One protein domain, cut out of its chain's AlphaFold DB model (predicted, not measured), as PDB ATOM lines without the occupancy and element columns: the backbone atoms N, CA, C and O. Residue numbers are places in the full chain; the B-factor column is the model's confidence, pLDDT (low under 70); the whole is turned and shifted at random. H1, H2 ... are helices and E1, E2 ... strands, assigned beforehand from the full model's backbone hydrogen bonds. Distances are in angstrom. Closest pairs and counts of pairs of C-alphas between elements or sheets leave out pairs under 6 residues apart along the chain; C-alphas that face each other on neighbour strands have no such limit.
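AT A GLANCE: This is residues 18 to 142 of the 232 residues of the protein "Alanine dehydrogenase" of Epsilonproteobacteria bacterium SCGC AD-308-I21 (UniProt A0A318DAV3). What shape stands out first? One strongly twisted sheet of seven strands runs through the domain, with the helix H1 covering one face over E2 and E1. On the side away from H1 pass parts of two long loops, residues 86 to 88 and 111 to 113, while the short helix H4 lies off the sheet. What is it made of? The printed part has 125 residues, with the named elements E1 H1 E2 E3 H2 E4 H3 E5 E6 E7 H4 along the chain; the sheet order is E3 E2 E1 E4 E5 E7 E6, mixed, and the class is mixed, helices and strands, with under half of the residues in named elements. How large is it? It is compact, radius of gyration of the C-alphas 13.5 A, and rounded, spanning 37 by 31 by 29 A.

HOW THE PARTS SIT: How do the strands pair? E1, residues 18 to 21, is parallel to E4, residues 72 to 75, with N 19 and O 72 at 2.8 A, and to E2, residues 40 to 44, with N 20 and O 42 at 2.8 A. E5, residues 101 to 104, is parallel to E4, with N 73 and O 101 at 2.8 A; E6 and E7, residues 125 to 128 and 131 to 134, form an antiparallel hairpin at 149 degrees, with N 133 and O 126 at 2.8 A. Where are the helices? H1, residues 25 to 36, is on the sheet at a height over the sheet of 8.5 A, two layers with a helix on one face, and runs along the strands, at 10 degrees to E1 on the local plane; its closest C-alphas to E2 are Ala 35 and Val 41, 6.0 A. H2, residues 60 to 66, only grazes the sheet with residues 62 to 66, and is close but not clearly touching H3, residues 92 to 95, with the C-alphas of Ala 64 and Met 92 closest at 7.4 A. H3 is only just not on the sheet, with 4 pairs of C-alphas within 10 A, and H4, residues 139 to 142, is not on it. What units and backbones occur? E1, H1, E2 and E4, H3, E5 are strand-helix-strand units, parallel neighbour strands joined through a helix, and E3, residues 53 to 56, H2, E4 is a split one with E2 and E1 between its strands; these three crossovers are right-handed. Every O i to N i+4 pair is within hydrogen-bond range in H1 and H2, while H3 and H4 are too short for one.

IN THESE COORDINATES: Where does the first strand begin? E1 begins at C-alpha 18, (-82.968, 74.570, 44.734). Which elements are longest? H1 measures 16.4 A from first to last C-alpha and E2 13.4 A. Where does the last helix end? H4 ends at C-alpha 142, (-83.661, 83.899, 65.228).

THE WHOLE: How far does it reach? The two C-alphas farthest apart, of Ala 51 and Ser 122, are 37.0 A apart, and the printed part has no cut. Which links are long, and where is confidence low? The links E4 to H3, 16 residues, and E5 to E6, 20 residues, are long; mean pLDDT of the printed part is 92.6, with residue 46 and residues 80 to 81 under 70.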
ATOM      1  N   VAL A  18     -82.380  73.415  44.055       97.94
ATOM      2  CA  VAL A  18     -82.968  74.570  44.734       97.94
ATOM      3  C   VAL A  18     -83.524  75.535  43.695       97.94
ATOM      4  O   VAL A  18     -82.790  76.055  42.857       97.94
ATOM      5  N   MET A  19     -84.819  75.816  43.779       97.75
ATOM      6  CA  MET A  19     -85.460  76.864  42.995       97.75
ATOM      7  C   MET A  19     -85.723  78.094  43.862       97.75
ATOM      8  O   MET A  19     -86.308  77.984  44.933       97.75
ATOM      9  N   VAL A  20     -85.341  79.278  43.396       97.31
ATOM     10  CA  VAL A  20     -85.623  80.544  44.084       97.31
ATOM     11  C   VAL A  20     -86.607  81.363  43.256       97.31
ATOM     12  O   VAL A  20     -86.356  81.666  42.089       97.31
ATOM     13  N   LEU A  21     -87.739  81.726  43.858       95.19
ATOM     14  CA  LEU A  21     -88.750  82.585  43.245       95.19
ATOM     15  C   LEU A  21     -88.522  84.026  43.705       95.19
ATOM     16  O   LEU A  21     -88.735  84.343  44.879       95.19
ATOM     17  N   GLY A  22     -88.109  84.896  42.783       90.50
ATOM     18  CA  GLY A  22     -87.848  86.311  43.043       90.50
ATOM     19  C   GLY A  22     -86.360  86.661  43.054       90.50
ATOM     20  O   GLY A  22     -85.560  86.039  43.741       90.50
ATOM     21  N   GLY A  23     -85.999  87.704  42.304       89.06
ATOM     22  CA  GLY A  23     -84.626  88.206  42.165       89.06
ATOM     23  C   GLY A  23     -84.278  89.403  43.049       89.06
ATOM     24  O   GLY A  23     -83.364  90.152  42.719       89.06
ATOM     25  N   GLY A  24     -85.031  89.650  44.124       89.56
ATOM     26  CA  GLY A  24     -84.746  90.739  45.065       89.56
ATOM     27  C   GLY A  24     -83.538  90.445  45.961       89.56
ATOM     28  O   GLY A  24     -82.885  89.414  45.827       89.56
ATOM     29  N   VAL A  25     -83.263  91.325  46.930       91.00
ATOM     30  CA  VAL A  25     -82.140  91.165  47.879       91.00
ATOM     31  C   VAL A  25     -82.178  89.803  48.585       91.00
ATOM     32  O   VAL A  25     -81.175  89.091  48.594       91.00
ATOM     33  N   ALA A  26     -83.341  89.408  49.114       92.56
ATOM     34  CA  ALA A  26     -83.515  88.122  49.792       92.56
ATOM     35  C   ALA A  26     -83.297  86.927  48.848       92.56
ATOM     36  O   ALA A  26     -82.604  85.980  49.209       92.56
ATOM     37  N   GLY A  27     -83.839  86.989  47.628       93.75
ATOM     38  CA  GLY A  27     -83.693  85.934  46.624       93.75
ATOM     39  C   GLY A  27     -82.250  85.742  46.164       93.75
ATOM     40  O   GLY A  27     -81.747  84.619  46.171       93.75
ATOM     41  N   LYS A  28     -81.538  86.832  45.851       93.69
ATOM     42  CA  LYS A  28     -80.115  86.769  45.473       93.69
ATOM     43  C   LYS A  28     -79.253  86.218  46.609       93.69
ATOM     44  O   LYS A  28     -78.393  85.380  46.355       93.69
ATOM     45  N   ALA A  29     -79.503  86.641  47.850       93.75
ATOM     46  CA  ALA A  29     -78.796  86.117  49.018       93.75
ATOM     47  C   ALA A  29     -79.073  84.619  49.228       93.75
ATOM     48  O   ALA A  29     -78.136  83.847  49.428       93.75
ATOM     49  N   ALA A  30     -80.334  84.189  49.115       95.56
ATOM     50  CA  ALA A  30     -80.715  82.784  49.226       95.56
ATOM     51  C   ALA A  30     -80.052  81.921  48.142       95.56
ATOM     52  O   ALA A  30     -79.481  80.876  48.451       95.56
ATOM     53  N   ALA A  31     -80.066  82.383  46.888       95.50
ATOM     54  CA  ALA A  31     -79.405  81.705  45.780       95.50
ATOM     55  C   ALA A  31     -77.886  81.612  45.985       95.50
ATOM     56  O   ALA A  31     -77.312  80.543  45.788       95.50
ATOM     57  N   ALA A  32     -77.239  82.693  46.433       94.12
ATOM     58  CA  ALA A  32     -75.804  82.707  46.708       94.12
ATOM     59  C   ALA A  32     -75.415  81.725  47.826       94.12
ATOM     60  O   ALA A  32     -74.452  80.977  47.669       94.12
ATOM     61  N   VAL A  33     -76.177  81.680  48.926       95.62
ATOM     62  CA  VAL A  33     -75.938  80.729  50.025       95.62
ATOM     63  C   VAL A  33     -76.150  79.291  49.557       95.62
ATOM     64  O   VAL A  33     -75.280  78.453  49.785       95.62
ATOM     65  N   ALA A  34     -77.257  79.003  48.865       96.25
ATOM     66  CA  ALA A  34     -77.552  77.668  48.340       96.25
ATOM     67  C   ALA A  34     -76.454  77.174  47.383       96.25
ATOM     68  O   ALA A  34     -75.997  76.035  47.484       96.25
ATOM     69  N   ALA A  35     -75.980  78.047  46.495       95.44
ATOM     70  CA  ALA A  35     -74.911  77.721  45.562       95.44
ATOM     71  C   ALA A  35     -73.565  77.542  46.286       95.44
ATOM     72  O   ALA A  35     -72.793  76.648  45.944       95.44
ATOM     73  N   GLY A  36     -73.302  78.347  47.322       94.38
ATOM     74  CA  GLY A  36     -72.108  78.244  48.166       94.38
ATOM     75  C   GLY A  36     -72.012  76.931  48.947       94.38
ATOM     76  O   GLY A  36     -70.909  76.448  49.183       94.38
ATOM     77  N   VAL A  37     -73.147  76.313  49.291       94.81
ATOM     78  CA  VAL A  37     -73.192  74.975  49.915       94.81
ATOM     79  C   VAL A  37     -73.277  73.824  48.899       94.81
ATOM     80  O   VAL A  37     -73.469  72.676  49.291       94.81
ATOM     81  N   GLY A  38     -73.125  74.110  47.599       94.38
ATOM     82  CA  GLY A  38     -72.994  73.105  46.536       94.38
ATOM     83  C   GLY A  38     -74.296  72.666  45.856       94.38
ATOM     84  O   GLY A  38     -74.275  71.704  45.087       94.38
ATOM     85  N   ALA A  39     -75.421  73.343  46.103       96.31
ATOM     86  CA  ALA A  39     -76.697  73.009  45.469       96.31
ATOM     87  C   ALA A  39     -76.706  73.261  43.948       96.31
ATOM     88  O   ALA A  39     -75.899  74.023  43.411       96.31
ATOM     89  N   ASP A  40     -77.663  72.647  43.249       96.12
ATOM     90  CA  ASP A  40     -78.058  73.050  41.896       96.12
ATOM     91  C   ASP A  40     -79.080  74.177  42.003       96.12
ATOM     92  O   ASP A  40     -80.213  73.929  42.416       96.12
ATOM     93  N   VAL A  41     -78.689  75.414  41.706       96.88
ATOM     94  CA  VAL A  41     -79.551  76.572  41.956       96.88
ATOM     95  C   VAL A  41     -80.098  77.130  40.654       96.88
ATOM     96  O   VAL A  41     -79.338  77.567  39.792       96.88
ATOM     97  N   THR A  42     -81.422  77.213  40.582       96.50
ATOM     98  CA  THR A  42     -82.149  77.947  39.548       96.50
ATOM     99  C   THR A  42     -82.935  79.069  40.201       96.50
ATOM    100  O   THR A  42     -83.772  78.829  41.067       96.50
ATOM    101  N   ILE A  43     -82.709  80.306  39.787       95.25
ATOM    102  CA  ILE A  43     -83.460  81.464  40.273       95.25
ATOM    103  C   ILE A  43     -84.260  82.076  39.127       95.25
ATOM    104  O   ILE A  43     -83.770  82.253  38.010       95.25
ATOM    105  N   LEU A  44     -85.523  82.377  39.408       90.81
ATOM    106  CA  LEU A  44     -86.441  82.957  38.441       90.81
ATOM    107  C   LEU A  44     -86.382  84.482  38.580       90.81
ATOM    108  O   LEU A  44     -87.000  85.056  39.483       90.81
ATOM    109  N   LEU A  45     -85.582  85.126  37.724       81.19
ATOM    110  CA  LEU A  45     -85.380  86.577  37.679       81.19
ATOM    111  C   LEU A  45     -84.878  87.061  36.306       81.19
ATOM    112  O   LEU A  45     -84.548  86.267  35.433       81.19
ATOM    113  N   HIS A  46     -84.756  88.384  36.159       65.75
ATOM    114  CA  HIS A  46     -84.193  89.053  34.981       65.75
ATOM    115  C   HIS A  46     -82.927  89.865  35.346       65.75
ATOM    116  O   HIS A  46     -82.892  91.081  35.173       65.75
ATOM    117  N   ASP A  47     -81.910  89.217  35.923       71.50
ATOM    118  CA  ASP A  47     -80.617  89.835  36.286       71.50
ATOM    119  C   ASP A  47     -79.468  88.816  36.147       71.50
ATOM    120  O   ASP A  47     -79.707  87.617  35.968       71.50
ATOM    121  N   VAL A  48     -78.225  89.291  36.237       74.88
ATOM    122  CA  VAL A  48     -77.009  88.470  36.182       74.88
ATOM    123  C   VAL A  48     -76.719  87.866  37.556       74.88
ATOM    124  O   VAL A  48     -76.732  88.556  38.574       74.88
ATOM    125  N   MET A  49     -76.413  86.571  37.580       84.50
ATOM    126  CA  MET A  49     -76.016  85.836  38.782       84.50
ATOM    127  C   MET A  49     -74.615  85.231  38.608       84.50
ATOM    128  O   MET A  49     -74.123  85.145  37.480       84.50
ATOM    129  N   PRO A  50     -73.948  84.815  39.701       77.50
ATOM    130  CA  PRO A  50     -72.688  84.079  39.620       77.50
ATOM    131  C   PRO A  50     -72.804  82.830  38.735       77.50
ATOM    132  O   PRO A  50     -73.878  82.248  38.608       77.50
ATOM    133  N   ALA A  51     -71.683  82.382  38.159       79.50
ATOM    134  CA  ALA A  51     -71.654  81.323  37.141       79.50
ATOM    135  C   ALA A  51     -72.276  79.977  37.571       79.50
ATOM    136  O   ALA A  51     -72.650  79.172  36.724       79.50
ATOM    137  N   ASN A  52     -72.388  79.715  38.874       84.44
ATOM    138  CA  ASN A  52     -72.966  78.495  39.440       84.44
ATOM    139  C   ASN A  52     -74.472  78.600  39.752       84.44
ATOM    140  O   ASN A  52     -75.010  77.721  40.426       84.44
ATOM    141  N   VAL A  53     -75.146  79.650  39.278       92.31
ATOM    142  CA  VAL A  53     -76.582  79.875  39.462       92.31
ATOM    143  C   VAL A  53     -77.247  80.060  38.099       92.31
ATOM    144  O   VAL A  53     -76.981  81.032  37.393       92.31
ATOM    145  N   ALA A  54     -78.146  79.146  37.736       92.62
ATOM    146  CA  ALA A  54     -78.939  79.264  36.521       92.62
ATOM    147  C   ALA A  54     -80.020  80.340  36.694       92.62
ATOM    148  O   ALA A  54     -80.718  80.384  37.710       92.62
ATOM    149  N   THR A  55     -80.185  81.190  35.685       92.12
ATOM    150  CA  THR A  55     -81.234  82.210  35.654       92.12
ATOM    151  C   THR A  55     -82.273  81.844  34.606       92.12
ATOM    152  O   THR A  55     -81.944  81.482  33.478       92.12
ATOM    153  N   LEU A  56     -83.545  81.908  34.988       90.75
ATOM    154  CA  LEU A  56     -84.665  81.692  34.078       90.75
ATOM    155  C   LEU A  56     -85.664  82.833  34.191       90.75
ATOM    156  O   LEU A  56     -85.843  83.428  35.254       90.75
ATOM    157  N   TYR A  57     -86.359  83.103  33.090       88.81
ATOM    158  CA  TYR A  57     -87.468  84.041  33.106       88.81
ATOM    159  C   TYR A  57     -88.607  83.509  33.986       88.81
ATOM    160  O   TYR A  57     -88.962  82.330  33.935       88.81
ATOM    161  N   SER A  58     -89.192  84.391  34.796       88.19
ATOM    162  CA  SER A  58     -90.278  84.031  35.707       88.19
ATOM    163  C   SER A  58     -91.608  83.931  34.958       88.19
ATOM    164  O   SER A  58     -92.349  84.908  34.884       88.19
ATOM    165  N   SER A  59     -91.931  82.742  34.447       91.00
ATOM    166  CA  SER A  59     -93.250  82.423  33.889       91.00
ATOM    167  C   SER A  59     -93.919  81.259  34.620       91.00
ATOM    168  O   SER A  59     -93.264  80.466  35.304       91.00
ATOM    169  N   SER A  60     -95.239  81.146  34.471       90.38
ATOM    170  CA  SER A  60     -96.007  80.062  35.091       90.38
ATOM    171  C   SER A  60     -95.595  78.683  34.553       90.38
ATOM    172  O   SER A  60     -95.524  77.708  35.303       90.38
ATOM    173  N   GLU A  61     -95.216  78.626  33.277       92.25
ATOM    174  CA  GLU A  61     -94.728  77.447  32.565       92.25
ATOM    175  C   GLU A  61     -93.344  77.033  33.074       92.25
ATOM    176  O   GLU A  61     -93.094  75.847  33.315       92.25
ATOM    177  N   ALA A  62     -92.451  78.004  33.298       92.94
ATOM    178  CA  ALA A  62     -91.130  77.749  33.858       92.94
ATOM    179  C   ALA A  62     -91.241  77.176  35.278       92.94
ATOM    180  O   ALA A  62     -90.637  76.147  35.570       92.94
ATOM    181  N   ILE A  63     -92.085  77.767  36.133       95.12
ATOM    182  CA  ILE A  63     -92.344  77.234  37.479       95.12
ATOM    183  C   ILE A  63     -92.878  75.804  37.372       95.12
ATOM    184  O   ILE A  63     -92.295  74.885  37.944       95.12
ATOM    185  N   ALA A  64     -93.957  75.595  36.613       94.81
ATOM    186  CA  ALA A  64     -94.632  74.304  36.522       94.81
ATOM    187  C   ALA A  64     -93.736  73.181  35.977       94.81
ATOM    188  O   ALA A  64     -93.862  72.044  36.433       94.81
ATOM    189  N   SER A  65     -92.844  73.484  35.030       95.56
ATOM    190  CA  SER A  65     -91.913  72.502  34.459       95.56
ATOM    191  C   SER A  65     -90.783  72.114  35.419       95.56
ATOM    192  O   SER A  65     -90.302  70.985  35.363       95.56
ATOM    193  N   LEU A  66     -90.393  72.999  36.341       96.62
ATOM    194  CA  LEU A  66     -89.351  72.721  37.334       96.62
ATOM    195  C   LEU A  66     -89.862  71.966  38.566       96.62
ATOM    196  O   LEU A  66     -89.089  71.222  39.171       96.62
ATOM    197  N   LEU A  67     -91.139  72.121  38.940       97.12
ATOM    198  CA  LEU A  67     -91.711  71.522  40.161       97.12
ATOM    199  C   LEU A  67     -91.409  70.024  40.366       97.12
ATOM    200  O   LEU A  67     -91.046  69.665  41.487       97.12
ATOM    201  N   PRO A  68     -91.484  69.148  39.343       97.62
ATOM    202  CA  PRO A  68     -91.189  67.721  39.519       97.62
ATOM    203  C   PRO A  68     -89.720  67.421  39.815       97.62
ATOM    204  O   PRO A  68     -89.367  66.314  40.226       97.62
ATOM    205  N   HIS A  69     -88.834  68.385  39.580       96.31
ATOM    206  CA  HIS A  69     -87.393  68.186  39.624       96.31
ATOM    207  C   HIS A  69     -86.731  68.821  40.841       96.31
ATOM    208  O   HIS A  69     -85.621  68.409  41.173       96.31
ATOM    209  N   VAL A  70     -87.389  69.760  41.511       97.19
ATOM    210  CA  VAL A  70     -86.818  70.534  42.621       97.19
ATOM    211  C   VAL A  70     -87.047  69.863  43.972       97.19
ATOM    212  O   VAL A  70     -88.088  69.256  44.232       97.19
ATOM    213  N   ASP A  71     -86.054  69.990  44.842       98.00
ATOM    214  CA  ASP A  71     -86.072  69.449  46.201       98.00
ATOM    215  C   ASP A  71     -86.397  70.550  47.219       98.00
ATOM    216  O   ASP A  71     -87.047  70.294  48.230       98.00
ATOM    217  N   ILE A  72     -85.987  71.791  46.935       98.31
ATOM    218  CA  ILE A  72     -86.237  72.960  47.783       98.31
ATOM    219  C   ILE A  72     -86.728  74.114  46.908       98.31
ATOM    220  O   ILE A  72     -86.143  74.394  45.861       98.31
ATOM    221  N   ILE A  73     -87.769  74.818  47.349       98.25
ATOM    222  CA  ILE A  73     -88.224  76.068  46.734       98.25
ATOM    223  C   ILE A  73     -88.193  77.178  47.780       98.25
ATOM    224  O   ILE A  73     -88.799  77.049  48.841       98.25
ATOM    225  N   ILE A  74     -87.517  78.281  47.467       98.31
ATOM    226  CA  ILE A  74     -87.422  79.461  48.327       98.31
ATOM    227  C   ILE A  74     -88.237  80.594  47.703       98.31
ATOM    228  O   ILE A  74     -87.908  81.116  46.638       98.31
ATOM    229  N   GLY A  75     -89.320  80.963  48.372       96.69
ATOM    230  CA  GLY A  75     -90.249  82.004  47.970       96.69
ATOM    231  C   GLY A  75     -89.862  83.374  48.512       96.69
ATOM    232  O   GLY A  75     -90.052  83.640  49.696       96.69
ATOM    233  N   THR A  76     -89.352  84.262  47.658       94.38
ATOM    234  CA  THR A  76     -88.840  85.597  48.050       94.38
ATOM    235  C   THR A  76     -89.531  86.753  47.322       94.38
ATOM    236  O   THR A  76     -88.986  87.853  47.213       94.38
ATOM    237  N   VAL A  77     -90.726  86.506  46.785       88.44
ATOM    238  CA  VAL A  77     -91.466  87.497  46.004       88.44
ATOM    239  C   VAL A  77     -92.200  88.467  46.918       88.44
ATOM    240  O   VAL A  77     -93.060  88.090  47.707       88.44
ATOM    241  N   LEU A  78     -91.890  89.749  46.754       80.38
ATOM    242  CA  LEU A  78     -92.464  90.835  47.532       80.38
ATOM    243  C   LEU A  78     -92.908  91.952  46.591       80.38
ATOM    244  O   LEU A  78     -92.139  92.395  45.737       80.38
ATOM    245  N   ILE A  79     -94.145  92.416  46.768       76.25
ATOM    246  CA  ILE A  79     -94.661  93.621  46.117       76.25
ATOM    247  C   ILE A  79     -94.831  94.669  47.214       76.25
ATOM    248  O   ILE A  79     -95.569  94.461  48.172       76.25
ATOM    249  N   HIS A  80     -94.131  95.796  47.093       67.81
ATOM    250  CA  HIS A  80     -94.162  96.848  48.108       67.81
ATOM    251  C   HIS A  80     -95.596  97.343  48.347       67.81
ATOM    252  O   HIS A  80     -96.262  97.801  47.422       67.81
ATOM    253  N   GLY A  81     -96.058  97.263  49.599       64.94
ATOM    254  CA  GLY A  81     -97.365  97.779  50.016       64.94
ATOM    255  C   GLY A  81     -98.575  96.981  49.520       64.94
ATOM    256  O   GLY A  81     -99.701  97.444  49.688       64.94
ATOM    257  N   ALA A  82     -98.372  95.800  48.931       71.88
ATOM    258  CA  ALA A  82     -99.443  94.939  48.444       71.88
ATOM    259  C   ALA A  82     -99.289  93.508  48.966       71.88
ATOM    260  O   ALA A  82     -98.242  93.108  49.467       71.88
ATOM    261  N   LYS A  83    -100.357  92.717  48.841       76.44
ATOM    262  CA  LYS A  83    -100.321  91.292  49.175       76.44
ATOM    263  C   LYS A  83     -99.424  90.548  48.185       76.44
ATOM    264  O   LYS A  83     -99.520  90.771  46.976       76.44
ATOM    265  N   THR A  84     -98.608  89.626  48.687       82.62
ATOM    266  CA  THR A  84     -97.759  88.777  47.846       82.62
ATOM    267  C   THR A  84     -98.603  87.932  46.873       82.62
ATOM    268  O   THR A  84     -99.597  87.326  47.295       82.62
ATOM    269  N   PRO A  85     -98.233  87.857  45.578       87.94
ATOM    270  CA  PRO A  85     -98.921  87.005  44.613       87.94
ATOM    271  C   PRO A  85     -98.706  85.519  44.930       87.94
ATOM    272  O   PRO A  85     -97.625  85.105  45.350       87.94
ATOM    273  N   LYS A  86     -99.735  84.699  44.694       93.19
ATOM    274  CA  LYS A  86     -99.665  83.241  44.858       93.19
ATOM    275  C   LYS A  86     -99.078  82.611  43.595       93.19
ATOM    276  O   LYS A  86     -99.757  82.528  42.580       93.19
ATOM    277  N   LEU A  87     -97.811  82.208  43.658       93.69
ATOM    278  CA  LEU A  87     -97.059  81.671  42.516       93.69
ATOM    279  C   LEU A  87     -97.126  80.148  42.404       93.69
ATOM    280  O   LEU A  87     -96.995  79.608  41.311       93.69
ATOM    281  N   ILE A  88     -97.327  79.461  43.529       96.00
ATOM    282  CA  ILE A  88     -97.563  78.017  43.571       96.00
ATOM    283  C   ILE A  88     -98.921  77.794  44.225       96.00
ATOM    284  O   ILE A  88     -99.130  78.167  45.384       96.00
ATOM    285  N   THR A  89     -99.845  77.212  43.464       96.62
ATOM    286  CA  THR A  89    -101.180  76.843  43.945       96.62
ATOM    287  C   THR A  89    -101.136  75.536  44.730       96.62
ATOM    288  O   THR A  89    -100.198  74.742  44.597       96.62
ATOM    289  N   ARG A  90    -102.173  75.257  45.524       96.69
ATOM    290  CA  ARG A  90    -102.269  73.984  46.261       96.69
ATOM    291  C   ARG A  90    -102.248  72.764  45.347       96.69
ATOM    292  O   ARG A  90    -101.775  71.707  45.763       96.69
ATOM    293  N   ASP A  91    -102.768  72.873  44.130       96.56
ATOM    294  CA  ASP A  91    -102.803  71.761  43.172       96.56
ATOM    295  C   ASP A  91    -101.435  71.488  42.550       96.56
ATOM    296  O   ASP A  91    -101.094  70.340  42.263       96.56
ATOM    297  N   MET A  92    -100.605  72.523  42.414       96.88
ATOM    298  CA  MET A  92     -99.230  72.379  41.941       96.88
ATOM    299  C   MET A  92     -98.365  71.536  42.891       96.88
ATOM    300  O   MET A  92     -97.410  70.918  42.426       96.88
ATOM    301  N   LEU A  93     -98.730  71.421  44.175       97.31
ATOM    302  CA  LEU A  93     -98.019  70.574  45.142       97.31
ATOM    303  C   LEU A  93     -97.997  69.092  44.740       97.31
ATOM    304  O   LEU A  93     -97.014  68.410  45.004       97.31
ATOM    305  N   TYR A  94     -99.025  68.594  44.042       96.56
ATOM    306  CA  TYR A  94     -99.049  67.202  43.566       96.56
ATOM    307  C   TYR A  94     -98.000  66.909  42.488       96.56
ATOM    308  O   TYR A  94     -97.679  65.750  42.239       96.56
ATOM    309  N   LYS A  95     -97.466  67.950  41.839       96.75
ATOM    310  CA  LYS A  95     -96.389  67.822  40.852       96.75
ATOM    311  C   LYS A  95     -95.011  67.783  41.505       96.75
ATOM    312  O   LYS A  95     -94.038  67.540  40.803       96.75
ATOM    313  N   MET A  96     -94.911  68.066  42.803       97.69
ATOM    314  CA  MET A  96     -93.647  68.090  43.529       97.69
ATOM    315  C   MET A  96     -93.276  66.703  44.052       97.69
ATOM    316  O   MET A  96     -94.134  65.852  44.299       97.69
ATOM    317  N   LYS A  97     -91.978  66.489  44.273       96.19
ATOM    318  CA  LYS A  97     -91.502  65.279  44.943       96.19
ATOM    319  C   LYS A  97     -91.957  65.284  46.400       96.19
ATOM    320  O   LYS A  97     -91.929  66.307  47.081       96.19
ATOM    321  N   GLN A  98     -92.345  64.115  46.888       96.31
ATOM    322  CA  GLN A  98     -92.657  63.934  48.300       96.31
ATOM    323  C   GLN A  98     -91.397  64.171  49.144       96.31
ATOM    324  O   GLN A  98     -90.303  63.739  48.778       96.31
ATOM    325  N   GLY A  99     -91.546  64.887  50.255       96.44
ATOM    326  CA  GLY A  99     -90.431  65.312  51.097       96.44
ATOM    327  C   GLY A  99     -89.667  66.539  50.586       96.44
ATOM    328  O   GLY A  99     -88.702  66.932  51.243       96.44
ATOM    329  N   SER A 100     -90.076  67.161  49.469       97.94
ATOM    330  CA  SER A 100     -89.563  68.481  49.078       97.94
ATOM    331  C   SER A 100     -89.949  69.552  50.103       97.94
ATOM    332  O   SER A 100     -90.934  69.415  50.837       97.94
ATOM    333  N   VAL A 101     -89.172  70.634  50.135       98.44
ATOM    334  CA  VAL A 101     -89.312  71.719  51.114       98.44
ATOM    335  C   VAL A 101     -89.704  73.028  50.431       98.44
ATOM    336  O   VAL A 101     -89.070  73.456  49.468       98.44
ATOM    337  N   LEU A 102     -90.721  73.695  50.965       98.44
ATOM    338  CA  LEU A 102     -91.112  75.059  50.630       98.44
ATOM    339  C   LEU A 102     -90.694  76.001  51.757       98.44
ATOM    340  O   LEU A 102     -91.155  75.858  52.885       98.44
ATOM    341  N   VAL A 103     -89.852  76.986  51.456       98.25
ATOM    342  CA  VAL A 103     -89.443  78.044  52.389       98.25
ATOM    343  C   VAL A 103     -90.090  79.349  51.942       98.25
ATOM    344  O   VAL A 103     -89.681  79.924  50.935       98.25
ATOM    345  N   ASP A 104     -91.108  79.821  52.657       97.38
ATOM    346  CA  ASP A 104     -91.825  81.050  52.302       97.38
ATOM    347  C   ASP A 104     -91.283  82.239  53.102       97.38
ATOM    348  O   ASP A 104     -91.726  82.529  54.213       97.38
ATOM    349  N   VAL A 105     -90.300  82.939  52.531       95.38
ATOM    350  CA  VAL A 105     -89.713  84.157  53.123       95.38
ATOM    351  C   VAL A 105     -90.702  85.324  53.071       95.38
ATOM    352  O   VAL A 105     -90.585  86.286  53.824       95.38
ATOM    353  N   SER A 106     -91.715  85.236  52.212       92.31
ATOM    354  CA  SER A 106     -92.698  86.298  51.980       92.31
ATOM    355  C   SER A 106     -93.916  86.173  52.905       92.31
ATOM    356  O   SER A 106     -94.945  86.820  52.687       92.31
ATOM    357  N   ILE A 107     -93.826  85.330  53.942       94.19
ATOM    358  CA  ILE A 107     -94.944  85.000  54.828       94.19
ATOM    359  C   ILE A 107     -95.493  86.208  55.593       94.19
ATOM    360  O   ILE A 107     -96.704  86.295  55.794       94.19
ATOM    361  N   ASP A 108     -94.641  87.184  55.918       88.12
ATOM    362  CA  ASP A 108     -95.034  88.417  56.614       88.12
ATOM    363  C   ASP A 108     -96.029  89.272  55.791       88.12
ATOM    364  O   ASP A 108     -96.710  90.136  56.336       88.12
ATOM    365  N   GLN A 109     -96.168  89.002  54.485       84.31
ATOM    366  CA  GLN A 109     -97.151  89.621  53.580       84.31
ATOM    367  C   GLN A 109     -98.194  88.620  53.049       84.31
ATOM    368  O   GLN A 109     -98.864  88.851  52.036       84.31
ATOM    369  N   GLY A 110     -98.354  87.495  53.748       87.81
ATOM    370  CA  GLY A 110     -99.313  86.439  53.436       87.81
ATOM    371  C   GLY A 110     -98.757  85.288  52.597       87.81
ATOM    372  O   GLY A 110     -99.521  84.367  52.304       87.81
ATOM    373  N   GLY A 111     -97.473  85.313  52.224       92.62
ATOM    374  CA  GLY A 111     -96.760  84.216  51.561       92.62
ATOM    375  C   GLY A 111     -97.000  84.104  50.054       92.62
ATOM    376  O   GLY A 111     -98.079  84.447  49.559       92.62
ATOM    377  N   CYS A 112     -96.017  83.590  49.311       94.62
ATOM    378  CA  CYS A 112     -96.135  83.365  47.864       94.62
ATOM    379  C   CYS A 112     -96.659  81.976  47.481       94.62
ATOM    380  O   CYS A 112     -96.934  81.737  46.303       94.62
ATOM    381  N   PHE A 113     -96.839  81.068  48.441       97.19
ATOM    382  CA  PHE A 113     -97.518  79.792  48.202       97.19
ATOM    383  C   PHE A 113     -98.951  79.844  48.733       97.19
ATOM    384  O   PHE A 113     -99.253  80.510  49.728       97.19
ATOM    385  N   GLU A 114     -99.878  79.196  48.037       96.94
ATOM    386  CA  GLU A 114    -101.292  79.192  48.426       96.94
ATOM    387  C   GLU A 114    -101.551  78.374  49.706       96.94
ATOM    388  O   GLU A 114    -102.430  78.726  50.492       96.94
ATOM    389  N   SER A 115    -100.756  77.325  49.933       97.06
ATOM    390  CA  SER A 115    -100.758  76.478  51.137       97.06
ATOM    391  C   SER A 115    -100.074  77.115  52.355       97.06
ATOM    392  O   SER A 115    -100.270  76.658  53.480       97.06
ATOM    393  N   SER A 116     -99.290  78.182  52.165       96.94
ATOM    394  CA  SER A 116     -98.566  78.839  53.257       96.94
ATOM    395  C   SER A 116     -99.503  79.446  54.301       96.94
ATOM    396  O   SER A 116    -100.427  80.195  53.978       96.94
ATOM    397  N   HIS A 117     -99.179  79.206  55.568       95.81
ATOM    398  CA  HIS A 117     -99.693  79.939  56.719       95.81
ATOM    399  C   HIS A 117     -98.559  80.152  57.724       95.81
ATOM    400  O   HIS A 117     -97.596  79.387  57.741       95.81
ATOM    401  N   ALA A 118     -98.640  81.220  58.519       96.12
ATOM    402  CA  ALA A 118     -97.550  81.605  59.409       96.12
ATOM    403  C   ALA A 118     -97.292  80.534  60.477       96.12
ATOM    404  O   ALA A 118     -98.212  80.098  61.171       96.12
ATOM    405  N   THR A 119     -96.026  80.148  60.613       97.00
ATOM    406  CA  THR A 119     -95.524  79.268  61.668       97.00
ATOM    407  C   THR A 119     -94.671  80.056  62.664       97.00
ATOM    408  O   THR A 119     -94.441  81.258  62.509       97.00
ATOM    409  N   THR A 120     -94.214  79.396  63.728       95.62
ATOM    410  CA  THR A 120     -93.437  80.032  64.804       95.62
ATOM    411  C   THR A 120     -92.069  79.383  64.934       95.62
ATOM    412  O   THR A 120     -91.876  78.255  64.502       95.62
ATOM    413  N   HIS A 121     -91.112  80.049  65.582       93.81
ATOM    414  CA  HIS A 121     -89.786  79.460  65.817       93.81
ATOM    415  C   HIS A 121     -89.832  78.149  66.623       93.81
ATOM    416  O   HIS A 121     -88.995  77.279  66.404       93.81
ATOM    417  N   SER A 122     -90.807  77.976  67.524       94.94
ATOM    418  CA  SER A 122     -90.971  76.745  68.314       94.94
ATOM    419  C   SER A 122     -91.660  75.611  67.549       94.94
ATOM    420  O   SER A 122     -91.433  74.444  67.856       94.94
ATOM    421  N   ALA A 123     -92.477  75.941  66.549       96.25
ATOM    422  CA  ALA A 123     -93.124  74.989  65.651       96.25
ATOM    423  C   ALA A 123     -92.946  75.469  64.199       96.25
ATOM    424  O   ALA A 123     -93.886  76.019  63.621       96.25
ATOM    425  N   PRO A 124     -91.732  75.335  63.625       96.88
ATOM    426  CA  PRO A 124     -91.348  76.059  62.412       96.88
ATOM    427  C   PRO A 124     -91.914  75.471  61.126       96.88
ATOM    428  O   PRO A 124     -92.021  76.185  60.124       96.88
ATOM    429  N   THR A 125     -92.286  74.192  61.152       97.94
ATOM    430  CA  THR A 125     -92.692  73.455  59.960       97.94
ATOM    431  C   THR A 125     -94.008  72.721  60.127       97.94
ATOM    432  O   THR A 125     -94.308  72.216  61.207       97.94
ATOM    433  N   PHE A 126     -94.728  72.563  59.021       97.94
ATOM    434  CA  PHE A 126     -95.848  71.632  58.882       97.94
ATOM    435  C   PHE A 126     -95.728  70.868  57.560       97.94
ATOM    436  O   PHE A 126     -94.928  71.229  56.696       97.94
ATOM    437  N   VAL A 127     -96.515  69.806  57.395       97.94
ATOM    438  CA  VAL A 127     -96.550  69.014  56.162       97.94
ATOM    439  C   VAL A 127     -97.945  69.094  55.552       97.94
ATOM    440  O   VAL A 127     -98.934  68.810  56.222       97.94
ATOM    441  N   GLU A 128     -98.024  69.449  54.273       96.88
ATOM    442  CA  GLU A 128     -99.259  69.430  53.484       96.88
ATOM    443  C   GLU A 128     -98.979  68.699  52.168       96.88
ATOM    444  O   GLU A 128     -98.015  69.019  51.475       96.88
ATOM    445  N   LYS A 129     -99.792  67.684  51.837       95.50
ATOM    446  CA  LYS A 129     -99.622  66.838  50.632       95.50
ATOM    447  C   LYS A 129     -98.209  66.230  50.500       95.50
ATOM    448  O   LYS A 129     -97.677  66.093  49.401       95.50
ATOM    449  N   GLY A 130     -97.610  65.906  51.651       95.75
ATOM    450  CA  GLY A 130     -96.250  65.373  51.784       95.75
ATOM    451  C   GLY A 130     -95.132  66.353  51.424       95.75
ATOM    452  O   GLY A 130     -93.986  65.936  51.255       95.75
ATOM    453  N   ILE A 131     -95.446  67.648  51.336       98.31
ATOM    454  CA  ILE A 131     -94.488  68.737  51.147       98.31
ATOM    455  C   ILE A 131     -94.283  69.448  52.483       98.31
ATOM    456  O   ILE A 131     -95.244  69.857  53.144       98.31
ATOM    457  N   VAL A 132     -93.024  69.601  52.883       98.38
ATOM    458  CA  VAL A 132     -92.651  70.280  54.125       98.38
ATOM    459  C   VAL A 132     -92.681  71.782  53.885       98.38
ATOM    460  O   VAL A 132     -92.049  72.277  52.960       98.38
ATOM    461  N   HIS A 133     -93.393  72.517  54.723       98.56
ATOM    462  CA  HIS A 133     -93.487  73.968  54.653       98.56
ATOM    463  C   HIS A 133     -92.728  74.583  55.819       98.56
ATOM    464  O   HIS A 133     -92.924  74.176  56.959       98.56
ATOM    465  N   TYR A 134     -91.901  75.583  55.537       98.19
ATOM    466  CA  TYR A 134     -91.264  76.458  56.509       98.19
ATOM    467  C   TYR A 134     -91.740  77.888  56.248       98.19
ATOM    468  O   TYR A 134     -91.380  78.507  55.244       98.19
ATOM    469  N   CYS A 135     -92.570  78.408  57.149       97.44
ATOM    470  CA  CYS A 135     -93.279  79.678  56.981       97.44
ATOM    471  C   CYS A 135     -93.146  80.553  58.236       97.44
ATOM    472  O   CYS A 135     -94.110  81.173  58.687       97.44
ATOM    473  N   VAL A 136     -91.958  80.568  58.846       97.19
ATOM    474  CA  VAL A 136     -91.726  81.304  60.092       97.19
ATOM    475  C   VAL A 136     -91.683  82.804  59.811       97.19
ATOM    476  O   VAL A 136     -90.836  83.272  59.051       97.19
ATOM    477  N   SER A 137     -92.571  83.564  60.451       92.06
ATOM    478  CA  SER A 137     -92.537  85.033  60.430       92.06
ATOM    479  C   SER A 137     -91.332  85.576  61.195       92.06
ATOM    480  O   SER A 137     -90.872  84.941  62.149       92.06
ATOM    481  N   ASN A 138     -90.863  86.780  60.855       90.88
ATOM    482  CA  ASN A 138     -89.731  87.411  61.547       90.88
ATOM    483  C   ASN A 138     -88.492  86.482  61.625       90.88
ATOM    484  O   ASN A 138     -87.911  86.261  62.693       90.88
ATOM    485  N   MET A 139     -88.084  85.917  60.481       93.38
ATOM    486  CA  MET A 139     -86.895  85.054  60.386       93.38
ATOM    487  C   MET A 139     -85.611  85.700  60.956       93.38
ATOM    488  O   MET A 139     -84.871  84.998  61.649       93.38
ATOM    489  N   PRO A 140     -85.338  87.013  60.765       92.88
ATOM    490  CA  PRO A 140     -84.161  87.659  61.357       92.88
ATOM    491  C   PRO A 140     -84.124  87.621  62.893       92.88
ATOM    492  O   PRO A 140     -83.045  87.717  63.483       92.88
ATOM    493  N   GLY A 141     -85.280  87.457  63.546       92.06
ATOM    494  CA  GLY A 141     -85.391  87.342  65.000       92.06
ATOM    495  C   GLY A 141     -84.684  86.116  65.588       92.06
ATOM    496  O   GLY A 141     -84.295  86.159  66.750       92.06
ATOM    497  N   ALA A 142     -84.441  85.065  64.794       93.25
ATOM    498  CA  ALA A 142     -83.661  83.899  65.228       93.25
ATOM    499  C   ALA A 142     -82.163  84.201  65.417       93.25
ATOM    500  O   ALA A 142     -81.463  83.454  66.097       93.25
TER     501      ALA A 142